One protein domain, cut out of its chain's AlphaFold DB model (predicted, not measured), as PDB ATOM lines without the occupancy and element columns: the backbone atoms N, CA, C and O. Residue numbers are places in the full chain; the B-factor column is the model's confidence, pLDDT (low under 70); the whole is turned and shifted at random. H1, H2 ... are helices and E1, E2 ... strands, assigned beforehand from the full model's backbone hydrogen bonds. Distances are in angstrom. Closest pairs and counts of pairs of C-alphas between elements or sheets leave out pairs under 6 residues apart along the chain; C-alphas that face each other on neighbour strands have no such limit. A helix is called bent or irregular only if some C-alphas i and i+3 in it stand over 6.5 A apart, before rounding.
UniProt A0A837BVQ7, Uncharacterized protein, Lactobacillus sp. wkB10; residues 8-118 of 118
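This is residues 8 to 118 of the 118 residues of an uncharacterized protein of Lactobacillus sp. wkB10 (UniProt A0A837BVQ7). Two short parallel strands, E1 and E4, make a small core with H1 packed over them, and the long helix H3 passes beside E4 near its first residues. From this core a hairpin of two bent strands, E2 and E3, reaches as an arm to one end of the long axis, while the last residues of H3, within 112 to 118, stick out at the other end. The 111 printed residues hold four named strands and three named helices in the order E1, E2, E3, H1, E4, H2, H3, a mixed class; the second sheet, E2 and E3, is antiparallel. The whole is only just loose, close to compact, with a radius of gyration of the C-alphas of 16.3 A, and it is elongated, spanning 53 by 33 by 20 A.

E1, residues 8 to 11, and E4, residues 56 to 60, are parallel neighbours at 19 degrees; N 9 and O 57 are 2.8 A apart, within hydrogen-bond range. Residues 58 to 59 of E4 also pair in parallel with residues 79 to 80. H1, residues 40 to 51, comes closest to E1 at the C-alphas of Ser 9 and Cys 42, 5.7 A apart, and to E4 at those of Gly 49 and Val 56, 6.5 A apart. H3, residues 95 to 116, comes closest to E4 at the C-alphas of Leu 57 and Trp 104, 6.6 A apart, and H1 and H3 are apart. H2, residues 88 to 92, is close to H3 but not clearly touching it; their closest C-alphas, those of Tyr 91 and Phe 97, are 6.6 A apart. E2, residues 15 to 22, and E3, residues 30 to 37, form a hairpin at 165 degrees, with N 17 and O 35 2.8 A apart and N 22 and O 30 2.8 A apart, within hydrogen-bond range. E2 bends by 89 degrees at residue 19 and E3 by 93 degrees at residue 34. Every O i to N i+4 pair is within hydrogen-bond range in H2 and H3, and 7 of 8 are in H1.

E1 begins at C-alpha 8, (37.270, 3.666, 47.744). E2 measures 15.5 A, E3 15.9 A, H1 16.8 A and E4 12.6 A from first to last C-alpha. H3 measures 31.6 A and ends at C-alpha 116, (47.469, -14.880, 44.548).

The C-alphas of Lys 27 and Lys 117, the two farthest apart, are 53.7 A apart. The printed part has no cut. The link from E4 to H2, 27 residues, is long. The mean pLDDT of the printed part is 84.0, and residues 72 to 87 and residue 118 are under 70.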
ATOM      1  N   MET A   8      38.426   2.799  47.945       92.19
ATOM      2  CA  MET A   8      37.270   3.666  47.744       92.19
ATOM      3  C   MET A   8      37.441   4.921  48.595       92.19
ATOM      4  O   MET A   8      37.627   4.826  49.805       92.19
ATOM      5  N   SER A   9      37.387   6.088  47.959       91.50
ATOM      6  CA  SER A   9      37.540   7.392  48.601       91.50
ATOM      7  C   SER A   9      36.207   8.126  48.581       91.50
ATOM      8  O   SER A   9      35.650   8.363  47.511       91.50
ATOM      9  N   VAL A  10      35.689   8.483  49.758       90.88
ATOM     10  CA  VAL A  10      34.406   9.187  49.900       90.88
ATOM     11  C   VAL A  10      34.670  10.599  50.416       90.88
ATOM     12  O   VAL A  10      34.871  10.827  51.609       90.88
ATOM     13  N   ALA A  11      34.713  11.554  49.494       90.94
ATOM     14  CA  ALA A  11      35.031  12.949  49.748       90.94
ATOM     15  C   ALA A  11      33.756  13.754  50.056       90.94
ATOM     16  O   ALA A  11      33.131  14.331  49.164       90.94
ATOM     17  N   LEU A  12      33.390  13.796  51.340       90.31
ATOM     18  CA  LEU A  12      32.253  14.567  51.858       90.31
ATOM     19  C   LEU A  12      32.651  15.989  52.278       90.31
ATOM     20  O   LEU A  12      33.826  16.277  52.544       90.31
ATOM     21  N   LYS A  13      31.647  16.867  52.383       91.38
ATOM     22  CA  LYS A  13      31.766  18.240  52.892       91.38
ATOM     23  C   LYS A  13      32.256  18.235  54.346       91.38
ATOM     24  O   LYS A  13      31.609  17.659  55.217       91.38
ATOM     25  N   ARG A  14      33.387  18.894  54.626       93.06
ATOM     26  CA  ARG A  14      33.949  19.015  55.985       93.06
ATOM     27  C   ARG A  14      34.060  20.457  56.463       93.06
ATOM     28  O   ARG A  14      33.646  20.760  57.575       93.06
ATOM     29  N   ALA A  15      34.654  21.335  55.657       93.12
ATOM     30  CA  ALA A  15      34.847  22.739  56.016       93.12
ATOM     31  C   ALA A  15      34.416  23.644  54.865       93.12
ATOM     32  O   ALA A  15      34.791  23.395  53.724       93.12
ATOM     33  N   HIS A  16      33.631  24.675  55.167       94.19
ATOM     34  CA  HIS A  16      33.094  25.587  54.165       94.19
ATOM     35  C   HIS A  16      34.028  26.780  53.949       94.19
ATOM     36  O   HIS A  16      34.432  27.439  54.907       94.19
ATOM     37  N   ILE A  17      34.331  27.069  52.688       92.31
ATOM     38  CA  ILE A  17      35.011  28.279  52.241       92.31
ATOM     39  C   ILE A  17      33.935  29.207  51.687       92.31
ATOM     40  O   ILE A  17      33.441  28.991  50.582       92.31
ATOM     41  N   SER A  18      33.588  30.248  52.447       90.38
ATOM     42  CA  SER A  18      32.644  31.266  51.979       90.38
ATOM     43  C   SER A  18      33.251  32.093  50.849       90.38
ATOM     44  O   SER A  18      32.656  32.201  49.786       90.38
ATOM     45  N   LYS A  19      34.451  32.651  51.052       90.50
ATOM     46  CA  LYS A  19      35.203  33.375  50.021       90.50
ATOM     47  C   LYS A  19      36.657  33.524  50.440       90.50
ATOM     48  O   LYS A  19      36.935  34.225  51.404       90.50
ATOM     49  N   GLU A  20      37.564  32.926  49.684       88.19
ATOM     50  CA  GLU A  20      39.001  32.997  49.939       88.19
ATOM     51  C   GLU A  20      39.799  33.188  48.649       88.19
ATOM     52  O   GLU A  20      39.312  32.950  47.538       88.19
ATOM     53  N   MET A  21      41.040  33.651  48.803       87.94
ATOM     54  CA  MET A  21      41.990  33.799  47.704       87.94
ATOM     55  C   MET A  21      42.963  32.621  47.689       87.94
ATOM     56  O   MET A  21      43.804  32.480  48.574       87.94
ATOM     57  N   ASP A  22      42.870  31.806  46.648       81.88
ATOM     58  CA  ASP A  22      43.843  30.774  46.330       81.88
ATOM     59  C   ASP A  22      45.049  31.393  45.612       81.88
ATOM     60  O   ASP A  22      44.922  32.260  44.737       81.88
ATOM     61  N   SER A  23      46.236  30.931  46.002       81.81
ATOM     62  CA  SER A  23      47.517  31.340  45.435       81.81
ATOM     63  C   SER A  23      47.697  32.873  45.400       81.81
ATOM     64  O   SER A  23      48.007  33.441  44.345       81.81
ATOM     65  N   PRO A  24      47.539  33.566  46.550       80.88
ATOM     66  CA  PRO A  24      47.402  35.026  46.625       80.88
ATOM     67  C   PRO A  24      48.639  35.801  46.154       80.88
ATOM     68  O   PRO A  24      48.548  36.971  45.802       80.88
ATOM     69  N   GLN A  25      49.803  35.154  46.145       86.69
ATOM     70  CA  GLN A  25      51.082  35.760  45.766       86.69
ATOM     71  C   GLN A  25      51.428  35.563  44.279       86.69
ATOM     72  O   GLN A  25      52.509  35.944  43.834       86.69
ATOM     73  N   THR A  26      50.540  34.942  43.500       86.38
ATOM     74  CA  THR A  26      50.772  34.688  42.072       86.38
ATOM     75  C   THR A  26      50.297  35.853  41.204       86.38
ATOM     76  O   THR A  26      49.520  36.700  41.635       86.38
ATOM     77  N   LYS A  27      50.745  35.899  39.941       83.38
ATOM     78  CA  LYS A  27      50.295  36.918  38.970       83.38
ATOM     79  C   LYS A  27      48.795  36.833  38.652       83.38
ATOM     80  O   LYS A  27      48.230  37.799  38.149       83.38
ATOM     81  N   HIS A  28      48.175  35.686  38.926       81.00
ATOM     82  CA  HIS A  28      46.774  35.401  38.637       81.00
ATOM     83  C   HIS A  28      46.130  34.716  39.852       81.00
ATOM     84  O   HIS A  28      45.892  33.508  39.809       81.00
ATOM     85  N   PRO A  29      45.882  35.462  40.945       83.19
ATOM     86  CA  PRO A  29      45.224  34.903  42.115       83.19
ATOM     87  C   PRO A  29      43.818  34.435  41.739       83.19
ATOM     88  O   PRO A  29      43.102  35.106  40.989       83.19
ATOM     89  N   LYS A  30      43.415  33.280  42.263       86.19
ATOM     90  CA  LYS A  30      42.107  32.686  41.989       86.19
ATOM     91  C   LYS A  30      41.210  32.889  43.199       86.19
ATOM     92  O   LYS A  30      41.605  32.610  44.323       86.19
ATOM     93  N   ILE A  31      39.992  33.374  42.984       87.56
ATOM     94  CA  ILE A  31      39.002  33.462  44.062       87.56
ATOM     95  C   ILE A  31      38.231  32.145  44.100       87.56
ATOM     96  O   ILE A  31      37.684  31.716  43.083       87.56
ATOM     97  N   ILE A  32      38.189  31.519  45.273       88.00
ATOM     98  CA  ILE A  32      37.342  30.364  45.562       88.00
ATOM     99  C   ILE A  32      36.199  30.862  46.448       88.00
ATOM    100  O   ILE A  32      36.437  31.471  47.487       88.00
ATOM    101  N   SER A  33      34.962  30.634  46.018       90.69
ATOM    102  CA  SER A  33      33.744  31.030  46.735       90.69
ATOM    103  C   SER A  33      32.792  29.850  46.785       90.69
ATOM    104  O   SER A  33      32.697  29.116  45.800       90.69
ATOM    105  N   ASP A  34      32.111  29.695  47.918       91.38
ATOM    106  CA  ASP A  34      31.036  28.721  48.134       91.38
ATOM    107  C   ASP A  34      31.440  27.283  47.773       91.38
ATOM    108  O   ASP A  34      30.771  26.564  47.025       91.38
ATOM    109  N   LYS A  35      32.599  26.867  48.295       91.50
ATOM    110  CA  LYS A  35      33.145  25.514  48.126       91.50
ATOM    111  C   LYS A  35      33.436  24.863  49.460       91.50
ATOM    112  O   LYS A  35      33.615  25.525  50.479       91.50
ATOM    113  N   TRP A  36      33.513  23.541  49.445       93.75
ATOM    114  CA  TRP A  36      33.816  22.741  50.620       93.75
ATOM    115  C   TRP A  36      35.178  22.071  50.491       93.75
ATOM    116  O   TRP A  36      35.540  21.532  49.452       93.75
ATOM    117  N   LEU A  37      35.935  22.059  51.576       93.62
ATOM    118  CA  LEU A  37      37.069  21.166  51.736       93.62
ATOM    119  C   LEU A  37      36.573  19.819  52.256       93.62
ATOM    120  O   LEU A  37      35.614  19.758  53.035       93.62
ATOM    121  N   THR A  38      37.275  18.755  51.880       94.00
ATOM    122  CA  THR A  38      37.078  17.411  52.427       94.00
ATOM    123  C   THR A  38      38.213  17.029  53.386       94.00
ATOM    124  O   THR A  38      39.027  17.864  53.793       94.00
ATOM    125  N   SER A  39      38.247  15.771  53.815       94.25
ATOM    126  CA  SER A  39      39.349  15.223  54.596       94.25
ATOM    127  C   SER A  39      40.642  15.176  53.765       94.25
ATOM    128  O   SER A  39      40.614  14.662  52.647       94.25
ATOM    129  N   PRO A  40      41.802  15.622  54.287       93.50
ATOM    130  CA  PRO A  40      43.074  15.504  53.570       93.50
ATOM    131  C   PRO A  40      43.457  14.040  53.298       93.50
ATOM    132  O   PRO A  40      44.171  13.768  52.336       93.50
ATOM    133  N   TYR A  41      42.940  13.085  54.082       94.94
ATOM    134  CA  TYR A  41      43.137  11.654  53.836       94.94
ATOM    135  C   TYR A  41      42.562  11.214  52.482       94.94
ATOM    136  O   TYR A  41      43.197  10.419  51.797       94.94
ATOM    137  N   CYS A  42      41.454  11.814  52.024       92.38
ATOM    138  CA  CYS A  42      40.902  11.549  50.692       92.38
ATOM    139  C   CYS A  42      41.869  11.943  49.567       92.38
ATOM    140  O   CYS A  42      41.816  11.348  48.499       92.38
ATOM    141  N   LEU A  43      42.761  12.915  49.772       91.75
ATOM    142  CA  LEU A  43      43.800  13.263  48.796       91.75
ATOM    143  C   LEU A  43      45.007  12.326  48.927       91.75
ATOM    144  O   LEU A  43      45.479  11.774  47.935       91.75
ATOM    145  N   ILE A  44      45.489  12.131  50.156       94.19
ATOM    146  CA  ILE A  44      46.716  11.379  50.449       94.19
ATOM    147  C   ILE A  44      46.557   9.899  50.090       94.19
ATOM    148  O   ILE A  44      47.370   9.361  49.341       94.19
ATOM    149  N   GLU A  45      45.515   9.235  50.591       93.25
ATOM    150  CA  GLU A  45      45.314   7.797  50.387       93.25
ATOM    151  C   GLU A  45      44.974   7.479  48.935       93.25
ATOM    152  O   GLU A  45      45.501   6.518  48.386       93.25
ATOM    153  N   THR A  46      44.180   8.327  48.278       91.62
ATOM    154  CA  THR A  46      43.871   8.182  46.849       91.62
ATOM    155  C   THR A  46      45.131   8.311  45.997       91.62
ATOM    156  O   THR A  46      45.366   7.485  45.117       91.62
ATOM    157  N   ALA A  47      45.998   9.288  46.289       91.50
ATOM    158  CA  ALA A  47      47.282   9.422  45.603       91.50
ATOM    159  C   ALA A  47      48.195   8.205  45.834       91.50
ATOM    160  O   ALA A  47      48.857   7.742  44.902       91.50
ATOM    161  N   ILE A  48      48.208   7.653  47.053       92.31
ATOM    162  CA  ILE A  48      48.918   6.405  47.362       92.31
ATOM    163  C   ILE A  48      48.318   5.232  46.574       92.31
ATOM    164  O   ILE A  48      49.072   4.455  45.995       92.31
ATOM    165  N   GLY A  49      46.990   5.132  46.491       90.75
ATOM    166  CA  GLY A  49      46.282   4.102  45.732       90.75
ATOM    167  C   GLY A  49      46.652   4.107  44.251       90.75
ATOM    168  O   GLY A  49      47.044   3.068  43.723       90.75
ATOM    169  N   TYR A  50      46.647   5.282  43.611       87.69
ATOM    170  CA  TYR A  50      47.114   5.428  42.226       87.69
ATOM    171  C   TYR A  50      48.586   5.042  42.064       87.69
ATOM    172  O   TYR A  50      48.938   4.328  41.130       87.69
ATOM    173  N   LYS A  51      49.458   5.464  42.989       90.12
ATOM    174  CA  LYS A  51      50.885   5.107  42.952       90.12
ATOM    175  C   LYS A  51      51.122   3.597  43.067       90.12
ATOM    176  O   LYS A  51      52.100   3.096  42.518       90.12
ATOM    177  N   LEU A  52      50.259   2.892  43.792       90.38
ATOM    178  CA  LEU A  52      50.308   1.442  43.976       90.38
ATOM    179  C   LEU A  52      49.574   0.660  42.872       90.38
ATOM    180  O   LEU A  52      49.472  -0.560  42.987       90.38
ATOM    181  N   ASP A  53      49.083   1.329  41.821       88.38
ATOM    182  CA  ASP A  53      48.298   0.708  40.743       88.38
ATOM    183  C   ASP A  53      47.068  -0.050  41.289       88.38
ATOM    184  O   ASP A  53      46.698  -1.129  40.819       88.38
ATOM    185  N   LEU A  54      46.450   0.489  42.351       90.44
ATOM    186  CA  LEU A  54      45.212  -0.051  42.902       90.44
ATOM    187  C   LEU A  54      44.008   0.463  42.102       90.44
ATOM    188  O   LEU A  54      43.972   1.636  41.732       90.44
ATOM    189  N   PRO A  55      42.965  -0.361  41.909       91.00
ATOM    190  CA  PRO A  55      41.661   0.125  41.479       91.00
ATOM    191  C   PRO A  55      41.109   1.139  42.489       91.00
ATOM    192  O   PRO A  55      40.781   0.776  43.623       91.00
ATOM    193  N   VAL A  56      40.989   2.403  42.080       90.12
ATOM    194  CA  VAL A  56      40.441   3.483  42.911       90.12
ATOM    195  C   VAL A  56      39.036   3.849  42.431       90.12
ATOM    196  O   VAL A  56      38.823   4.027  41.235       90.12
ATOM    197  N   LEU A  57      38.086   3.962  43.360       89.69
ATOM    198  CA  LEU A  57      36.773   4.574  43.144       89.69
ATOM    199  C   LEU A  57      36.669   5.840  43.993       89.69
ATOM    200  O   LEU A  57      36.894   5.783  45.202       89.69
ATOM    201  N   ILE A  58      36.309   6.972  43.387       88.75
ATOM    202  CA  ILE A  58      36.135   8.241  44.099       88.75
ATOM    203  C   ILE A  58      34.667   8.662  44.037       88.75
ATOM    204  O   ILE A  58      34.109   8.883  42.961       88.75
ATOM    205  N   LEU A  59      34.059   8.820  45.210       87.69
ATOM    206  CA  LEU A  59      32.751   9.437  45.395       87.69
ATOM    207  C   LEU A  59      32.986  10.827  45.977       87.69
ATOM    208  O   LEU A  59      33.371  10.952  47.140       87.69
ATOM    209  N   ARG A  60      32.808  11.872  45.169       87.75
ATOM    210  CA  ARG A  60      33.017  13.257  45.605       87.75
ATOM    211  C   ARG A  60      31.705  14.012  45.546       87.75
ATOM    212  O   ARG A  60      31.079  14.076  44.496       87.75
ATOM    213  N   ASP A  61      31.359  14.645  46.656       86.88
ATOM    214  CA  ASP A  61      30.255  15.595  46.698       86.88
ATOM    215  C   ASP A  61      30.522  16.783  45.746       86.88
ATOM    216  O   ASP A  61      31.618  17.353  45.749       86.88
ATOM    217  N   LYS A  62      29.529  17.175  44.936       83.94
ATOM    218  CA  LYS A  62      29.657  18.222  43.902       83.94
ATOM    219  C   LYS A  62      30.285  19.537  44.392       83.94
ATOM    220  O   LYS A  62      30.990  20.202  43.623       83.94
ATOM    221  N   ASP A  63      30.052  19.921  45.651       88.25
ATOM    222  CA  ASP A  63      30.525  21.205  46.181       88.25
ATOM    223  C   ASP A  63      31.881  21.089  46.877       88.25
ATOM    224  O   ASP A  63      32.489  22.112  47.207       88.25
ATOM    225  N   VAL A  64      32.389  19.868  47.071       90.69
ATOM    226  CA  VAL A  64      33.771  19.656  47.501       90.69
ATOM    227  C   VAL A  64      34.711  20.121  46.397       90.69
ATOM    228  O   VAL A  64      34.489  19.846  45.224       90.69
ATOM    229  N   LEU A  65      35.763  20.848  46.757       89.75
ATOM    230  CA  LEU A  65      36.722  21.406  45.813       89.75
ATOM    231  C   LEU A  65      37.373  20.306  44.952       89.75
ATOM    232  O   LEU A  65      37.805  19.269  45.456       89.75
ATOM    233  N   GLU A  66      37.448  20.550  43.644       86.12
ATOM    234  CA  GLU A  66      38.196  19.709  42.702       86.12
ATOM    235  C   GLU A  66      39.685  20.028  42.817       86.12
ATOM    236  O   GLU A  66      40.171  20.980  42.207       86.12
ATOM    237  N   GLU A  67      40.407  19.246  43.615       84.44
ATOM    238  CA  GLU A  67      41.836  19.442  43.851       84.44
ATOM    239  C   GLU A  67      42.615  18.138  43.663       84.44
ATOM    240  O   GLU A  67      42.199  17.070  44.118       84.44
ATOM    241  N   GLY A  68      43.767  18.228  42.992       85.75
ATOM    242  CA  GLY A  68      44.691  17.111  42.811       85.75
ATOM    243  C   GLY A  68      44.010  15.862  42.247       85.75
ATOM    244  O   GLY A  68      43.370  15.907  41.200       85.75
ATOM    245  N   VAL A  69      44.137  14.748  42.971       85.88
ATOM    246  CA  VAL A  69      43.571  13.439  42.592       85.88
ATOM    247  C   VAL A  69      42.044  13.365  42.675       85.88
ATOM    248  O   VAL A  69      41.470  12.379  42.233       85.88
ATOM    249  N   LEU A  70      41.372  14.382  43.223       84.94
ATOM    250  CA  LEU A  70      39.907  14.476  43.229       84.94
ATOM    251  C   LEU A  70      39.356  15.211  41.991       84.94
ATOM    252  O   LEU A  70      38.137  15.320  41.835       84.94
ATOM    253  N   ALA A  71      40.226  15.740  41.122       78.19
ATOM    254  CA  ALA A  71      39.836  16.427  39.896       78.19
ATOM    255  C   ALA A  71      39.662  15.445  38.726       78.19
ATOM    256  O   ALA A  71      40.531  14.619  38.450       78.19
ATOM    257  N   LYS A  72      38.569  15.606  37.965       66.44
ATOM    258  CA  LYS A  72      38.167  14.702  36.869       66.44
ATOM    259  C   LYS A  72      39.209  14.515  35.764       66.44
ATOM    260  O   LYS A  72      39.210  13.501  35.084       66.44
ATOM    261  N   VAL A  73      40.099  15.488  35.594       54.91
ATOM    262  CA  VAL A  73      41.137  15.499  34.552       54.91
ATOM    263  C   VAL A  73      42.309  14.560  34.880       54.91
ATOM    264  O   VAL A  73      43.089  14.233  33.994       54.91
ATOM    265  N   VAL A  74      42.454  14.132  36.138       54.34
ATOM    266  CA  VAL A  74      43.624  13.369  36.613       54.34
ATOM    267  C   VAL A  74      43.378  11.856  36.622       54.34
ATOM    268  O   VAL A  74      44.330  11.080  36.633       54.34
ATOM    269  N   THR A  75      42.120  11.416  36.607       56.22
ATOM    270  CA  THR A  75      41.758  10.021  36.876       56.22
ATOM    271  C   THR A  75      40.901   9.459  35.741       56.22
ATOM    272  O   THR A  75      39.705   9.739  35.662       56.22
ATOM    273  N   ASP A  76      41.499   8.638  34.878       53.91
ATOM    274  CA  ASP A  76      40.791   7.960  33.777       53.91
ATOM    275  C   ASP A  76      39.766   6.915  34.266       53.91
ATOM    276  O   ASP A  76      38.923   6.457  33.499       53.91
ATOM    277  N   ASP A  77      39.795   6.569  35.557       53.00
ATOM    278  CA  ASP A  77      38.967   5.533  36.155       53.00
ATOM    279  C   ASP A  77      38.160   6.073  37.349       53.00
ATOM    280  O   ASP A  77      38.686   6.288  38.438       53.00
ATOM    281  N   TYR A  78      36.854   6.240  37.114       56.94
ATOM    282  CA  TYR A  78      35.773   6.239  38.111       56.94
ATOM    283  C   TYR A  78      35.743   7.369  39.143       56.94
ATOM    284  O   TYR A  78      35.897   7.156  40.348       56.94
ATOM    285  N   ILE A  79      35.375   8.562  38.679       57.84
ATOM    286  CA  ILE A  79      34.738   9.553  39.547       57.84
ATOM    287  C   ILE A  79      33.241   9.556  39.247       57.84
ATOM    288  O   ILE A  79      32.839   9.917  38.138       57.84
ATOM    289  N   SER A  80      32.420   9.229  40.246       53.91
ATOM    290  CA  SER A  80      31.068   9.784  40.273       53.91
ATOM    291  C   SER A  80      31.162  11.201  40.826       53.91
ATOM    292  O   SER A  80      31.611  11.422  41.953       53.91
ATOM    293  N   THR A  81      30.789  12.174  39.997       53.84
ATOM    294  CA  THR A  81      30.704  13.591  40.369       53.84
ATOM    295  C   THR A  81      29.292  13.936  40.827       53.84
ATOM    296  O   THR A  81      28.746  14.956  40.400       53.84
ATOM    297  N   ASN A  82      28.654  13.059  41.599       55.97
ATOM    298  CA  ASN A  82      27.246  13.236  41.911       55.97
ATOM    299  C   ASN A  82      27.051  14.202  43.075       55.97
ATOM    300  O   ASN A  82      27.879  14.356  43.976       55.97
ATOM    301  N   ASP A  83      25.917  14.887  43.017       55.34
ATOM    302  CA  ASP A  83      25.418  15.655  44.133       55.34
ATOM    303  C   ASP A  83      24.970  14.695  45.229       55.34
ATOM    304  O   ASP A  83      23.846  14.200  45.233       55.34
ATOM    305  N   LEU A  84      25.874  14.404  46.156       60.00
ATOM    306  CA  LEU A  84      25.567  13.536  47.283       60.00
ATOM    307  C   LEU A  84      24.584  14.203  48.274       60.00
ATOM    308  O   LEU A  84      24.168  13.562  49.232       60.00
ATOM    309  N   SER A  85      24.196  15.473  48.070       56.25
ATOM    310  CA  SER A  85      23.468  16.268  49.065       56.25
ATOM    311  C   SER A  85      21.937  16.282  48.951       56.25
ATOM    312  O   SER A  85      21.293  16.623  49.943       56.25
ATOM    313  N   GLU A  86      21.332  15.893  47.820       57.81
ATOM    314  CA  GLU A  86      19.859  15.911  47.671       57.81
ATOM    315  C   GLU A  86      19.182  14.648  48.237       57.81
ATOM    316  O   GLU A  86      18.113  14.744  48.838       57.81
ATOM    317  N   SER A  87      19.835  13.487  48.137       69.44
ATOM    318  CA  SER A  87      19.507  12.254  48.868       69.44
ATOM    319  C   SER A  87      20.617  11.234  48.598       69.44
ATOM    320  O   SER A  87      20.697  10.668  47.505       69.44
ATOM    321  N   TYR A  88      21.504  11.005  49.576       75.31
ATOM    322  CA  TYR A  88      22.525   9.952  49.478       75.31
ATOM    323  C   TYR A  88      21.891   8.610  49.098       75.31
ATOM    324  O   TYR A  88      22.439   7.875  48.280       75.31
ATOM    325  N   ASP A  89      20.714   8.325  49.657       81.88
ATOM    326  CA  ASP A  89      19.985   7.087  49.427       81.88
ATOM    327  C   ASP A  89      19.545   6.956  47.966       81.88
ATOM    328  O   ASP A  89      19.704   5.885  47.384       81.88
ATOM    329  N   ASP A  90      19.062   8.023  47.331       84.31
ATOM    330  CA  ASP A  90      18.621   7.959  45.932       84.31
ATOM    331  C   ASP A  90      19.795   7.643  45.003       84.31
ATOM    332  O   ASP A  90      19.681   6.805  44.105       84.31
ATOM    333  N   TYR A  91      20.953   8.268  45.247       82.44
ATOM    334  CA  TYR A  91      22.152   7.989  44.466       82.44
ATOM    335  C   TYR A  91      22.695   6.579  44.721       82.44
ATOM    336  O   TYR A  91      22.983   5.857  43.767       82.44
ATOM    337  N   LEU A  92      22.802   6.151  45.981       85.06
ATOM    338  CA  LEU A  92      23.318   4.821  46.328       85.06
ATOM    339  C   LEU A  92      22.391   3.686  45.860       85.06
ATOM    340  O   LEU A  92      22.863   2.580  45.610       85.06
ATOM    341  N   ASN A  93      21.095   3.958  45.688       88.38
ATOM    342  CA  ASN A  93      20.133   3.030  45.087       88.38
ATOM    343  C   ASN A  93      19.998   3.195  43.561       88.38
ATOM    344  O   ASN A  93      19.214   2.485  42.926       88.38
ATOM    345  N   SER A  94      20.738   4.122  42.948       88.38
ATOM    346  CA  SER A  94      20.668   4.363  41.509       88.38
ATOM    347  C   SER A  94      21.363   3.263  40.708       88.38
ATOM    348  O   SER A  94      22.361   2.666  41.122       88.38
ATOM    349  N   LYS A  95      20.876   3.055  39.481       88.88
ATOM    350  CA  LYS A  95      21.514   2.151  38.520       88.88
ATOM    351  C   LYS A  95      22.936   2.591  38.158       88.88
ATOM    352  O   LYS A  95      23.808   1.758  37.942       88.88
ATOM    353  N   GLU A  96      23.162   3.903  38.131       85.50
ATOM    354  CA  GLU A  96      24.470   4.500  37.872       85.50
ATOM    355  C   GLU A  96      25.505   4.051  38.912       85.50
ATOM    356  O   GLU A  96      26.563   3.542  38.544       85.50
ATOM    357  N   PHE A  97      25.187   4.194  40.204       86.44
ATOM    358  CA  PHE A  97      26.077   3.756  41.279       86.44
ATOM    359  C   PHE A  97      26.285   2.241  41.258       86.44
ATOM    360  O   PHE A  97      27.416   1.778  41.394       86.44
ATOM    361  N   GLU A  98      25.220   1.464  41.033       90.44
ATOM    362  CA  GLU A  98      25.310   0.004  40.931       90.44
ATOM    363  C   GLU A  98      26.289  -0.429  39.824       90.44
ATOM    364  O   GLU A  98      27.142  -1.294  40.037       90.44
ATOM    365  N   ASP A  99      26.191   0.176  38.639       88.38
ATOM    366  CA  ASP A  99      27.053  -0.154  37.506       88.38
ATOM    367  C   ASP A  99      28.499   0.302  37.744       88.38
ATOM    368  O   ASP A  99      29.438  -0.436  37.427       88.38
ATOM    369  N   LEU A 100      28.693   1.470  38.362       86.94
ATOM    370  CA  LEU A 100      30.006   1.978  38.758       86.94
ATOM    371  C   LEU A 100      30.692   1.054  39.775       86.94
ATOM    372  O   LEU A 100      31.854   0.679  39.598       86.94
ATOM    373  N   LEU A 101      29.958   0.641  40.811       90.56
ATOM    374  CA  LEU A 101      30.449  -0.251  41.858       90.56
ATOM    375  C   LEU A 101      30.850  -1.611  41.280       90.56
ATOM    376  O   LEU A 101      31.937  -2.100  41.584       90.56
ATOM    377  N   LYS A 102      30.034  -2.187  40.388       92.19
ATOM    378  CA  LYS A 102      30.350  -3.452  39.701       92.19
ATOM    379  C   LYS A 102      31.617  -3.358  38.858       92.19
ATOM    380  O   LYS A 102      32.428  -4.282  38.844       92.19
ATOM    381  N   GLN A 103      31.806  -2.256  38.135       89.31
ATOM    382  CA  GLN A 103      33.011  -2.061  37.327       89.31
ATOM    383  C   GLN A 103      34.270  -1.980  38.195       89.31
ATOM    384  O   GLN A 103      35.281  -2.613  37.872       89.31
ATOM    385  N   TRP A 104      34.197  -1.252  39.311       91.44
ATOM    386  CA  TRP A 104      35.280  -1.202  40.287       91.44
ATOM    387  C   TRP A 104      35.540  -2.580  40.917       91.44
ATOM    388  O   TRP A 104      36.682  -3.040  40.913       91.44
ATOM    389  N   GLU A 105      34.497  -3.294  41.353       94.00
ATOM    390  CA  GLU A 105      34.588  -4.639  41.938       94.00
ATOM    391  C   GLU A 105      35.307  -5.624  41.003       94.00
ATOM    392  O   GLU A 105      36.231  -6.326  41.420       94.00
ATOM    393  N   ILE A 106      34.968  -5.625  39.709       94.19
ATOM    394  CA  ILE A 106      35.644  -6.459  38.703       94.19
ATOM    395  C   ILE A 106      37.154  -6.178  38.676       94.19
ATOM    396  O   ILE A 106      37.952  -7.111  38.540       94.19
ATOM    397  N   LYS A 107      37.572  -4.912  38.789       91.75
ATOM    398  CA  LYS A 107      38.998  -4.551  38.827       91.75
ATOM    399  C   LYS A 107      39.662  -4.998  40.129       91.75
ATOM    400  O   LYS A 107      40.764  -5.542  40.068       91.75
ATOM    401  N   VAL A 108      38.990  -4.853  41.271       93.75
ATOM    402  CA  VAL A 108      39.482  -5.336  42.574       93.75
ATOM    403  C   VAL A 108      39.699  -6.849  42.556       93.75
ATOM    404  O   VAL A 108      40.772  -7.325  42.922       93.75
ATOM    405  N   ILE A 109      38.733  -7.617  42.042       94.44
ATOM    406  CA  ILE A 109      38.847  -9.078  41.915       94.44
ATOM    407  C   ILE A 109      40.017  -9.456  40.999       94.44
ATOM    408  O   ILE A 109      40.794 -10.358  41.320       94.44
ATOM    409  N   LYS A 110      40.189  -8.759  39.868       93.12
ATOM    410  CA  LYS A 110      41.340  -8.980  38.976       93.12
ATOM    411  C   LYS A 110      42.668  -8.726  39.692       93.12
ATOM    412  O   LYS A 110      43.584  -9.537  39.549       93.12
ATOM    413  N   GLN A 111      42.765  -7.646  40.469       91.44
ATOM    414  CA  GLN A 111      43.963  -7.313  41.242       91.44
ATOM    415  C   GLN A 111      44.258  -8.377  42.308       91.44
ATOM    416  O   GLN A 111      45.392  -8.843  42.415       91.44
ATOM    417  N   TYR A 112      43.234  -8.833  43.031       93.25
ATOM    418  CA  TYR A 112      43.344  -9.922  44.005       93.25
ATOM    419  C   TYR A 112      43.874 -11.216  43.370       93.25
ATOM    420  O   TYR A 112      44.859 -11.790  43.840       93.25
ATOM    421  N   VAL A 113      43.278 -11.652  42.255       93.44
ATOM    422  CA  VAL A 113      43.683 -12.877  41.548       93.44
ATOM    423  C   VAL A 113      45.114 -12.775  41.010       93.44
ATOM    424  O   VAL A 113      45.858 -13.753  41.069       93.44
ATOM    425  N   LYS A 114      45.522 -11.602  40.505       88.62
ATOM    426  CA  LYS A 114      46.888 -11.337  40.018       88.62
ATOM    427  C   LYS A 114      47.942 -11.541  41.111       88.62
ATOM    428  O   LYS A 114      49.024 -12.040  40.809       88.62
ATOM    429  N   HIS A 115      47.632 -11.175  42.355       84.94
ATOM    430  CA  HIS A 115      48.549 -11.306  43.489       84.94
ATOM    431  C   HIS A 115      48.602 -12.717  44.098       84.94
ATOM    432  O   HIS A 115      49.644 -13.082  44.625       84.94
ATOM    433  N   HIS A 116      47.545 -13.526  43.963       82.62
ATOM    434  CA  HIS A 116      47.469 -14.880  44.548       82.62
ATOM    435  C   HIS A 116      47.743 -16.031  43.569       82.62
ATOM    436  O   HIS A 116      47.764 -17.191  43.968       82.62
ATOM    437  N   LYS A 117      47.925 -15.740  42.277       71.06
ATOM    438  CA  LYS A 117      48.358 -16.720  41.264       71.06
ATOM    439  C   LYS A 117      49.869 -16.677  40.981       71.06
ATOM    440  O   LYS A 117      50.301 -17.256  39.985       71.06
ATOM    441  N   ARG A 118      50.644 -15.958  41.797       54.78
ATOM    442  CA  ARG A 118      52.108 -15.872  41.706       54.78
ATOM    443  C   ARG A 118      52.779 -16.797  42.705       54.78
ATOM    444  O   ARG A 118      52.244 -16.912  43.826       54.78
TER     445      ARG A 118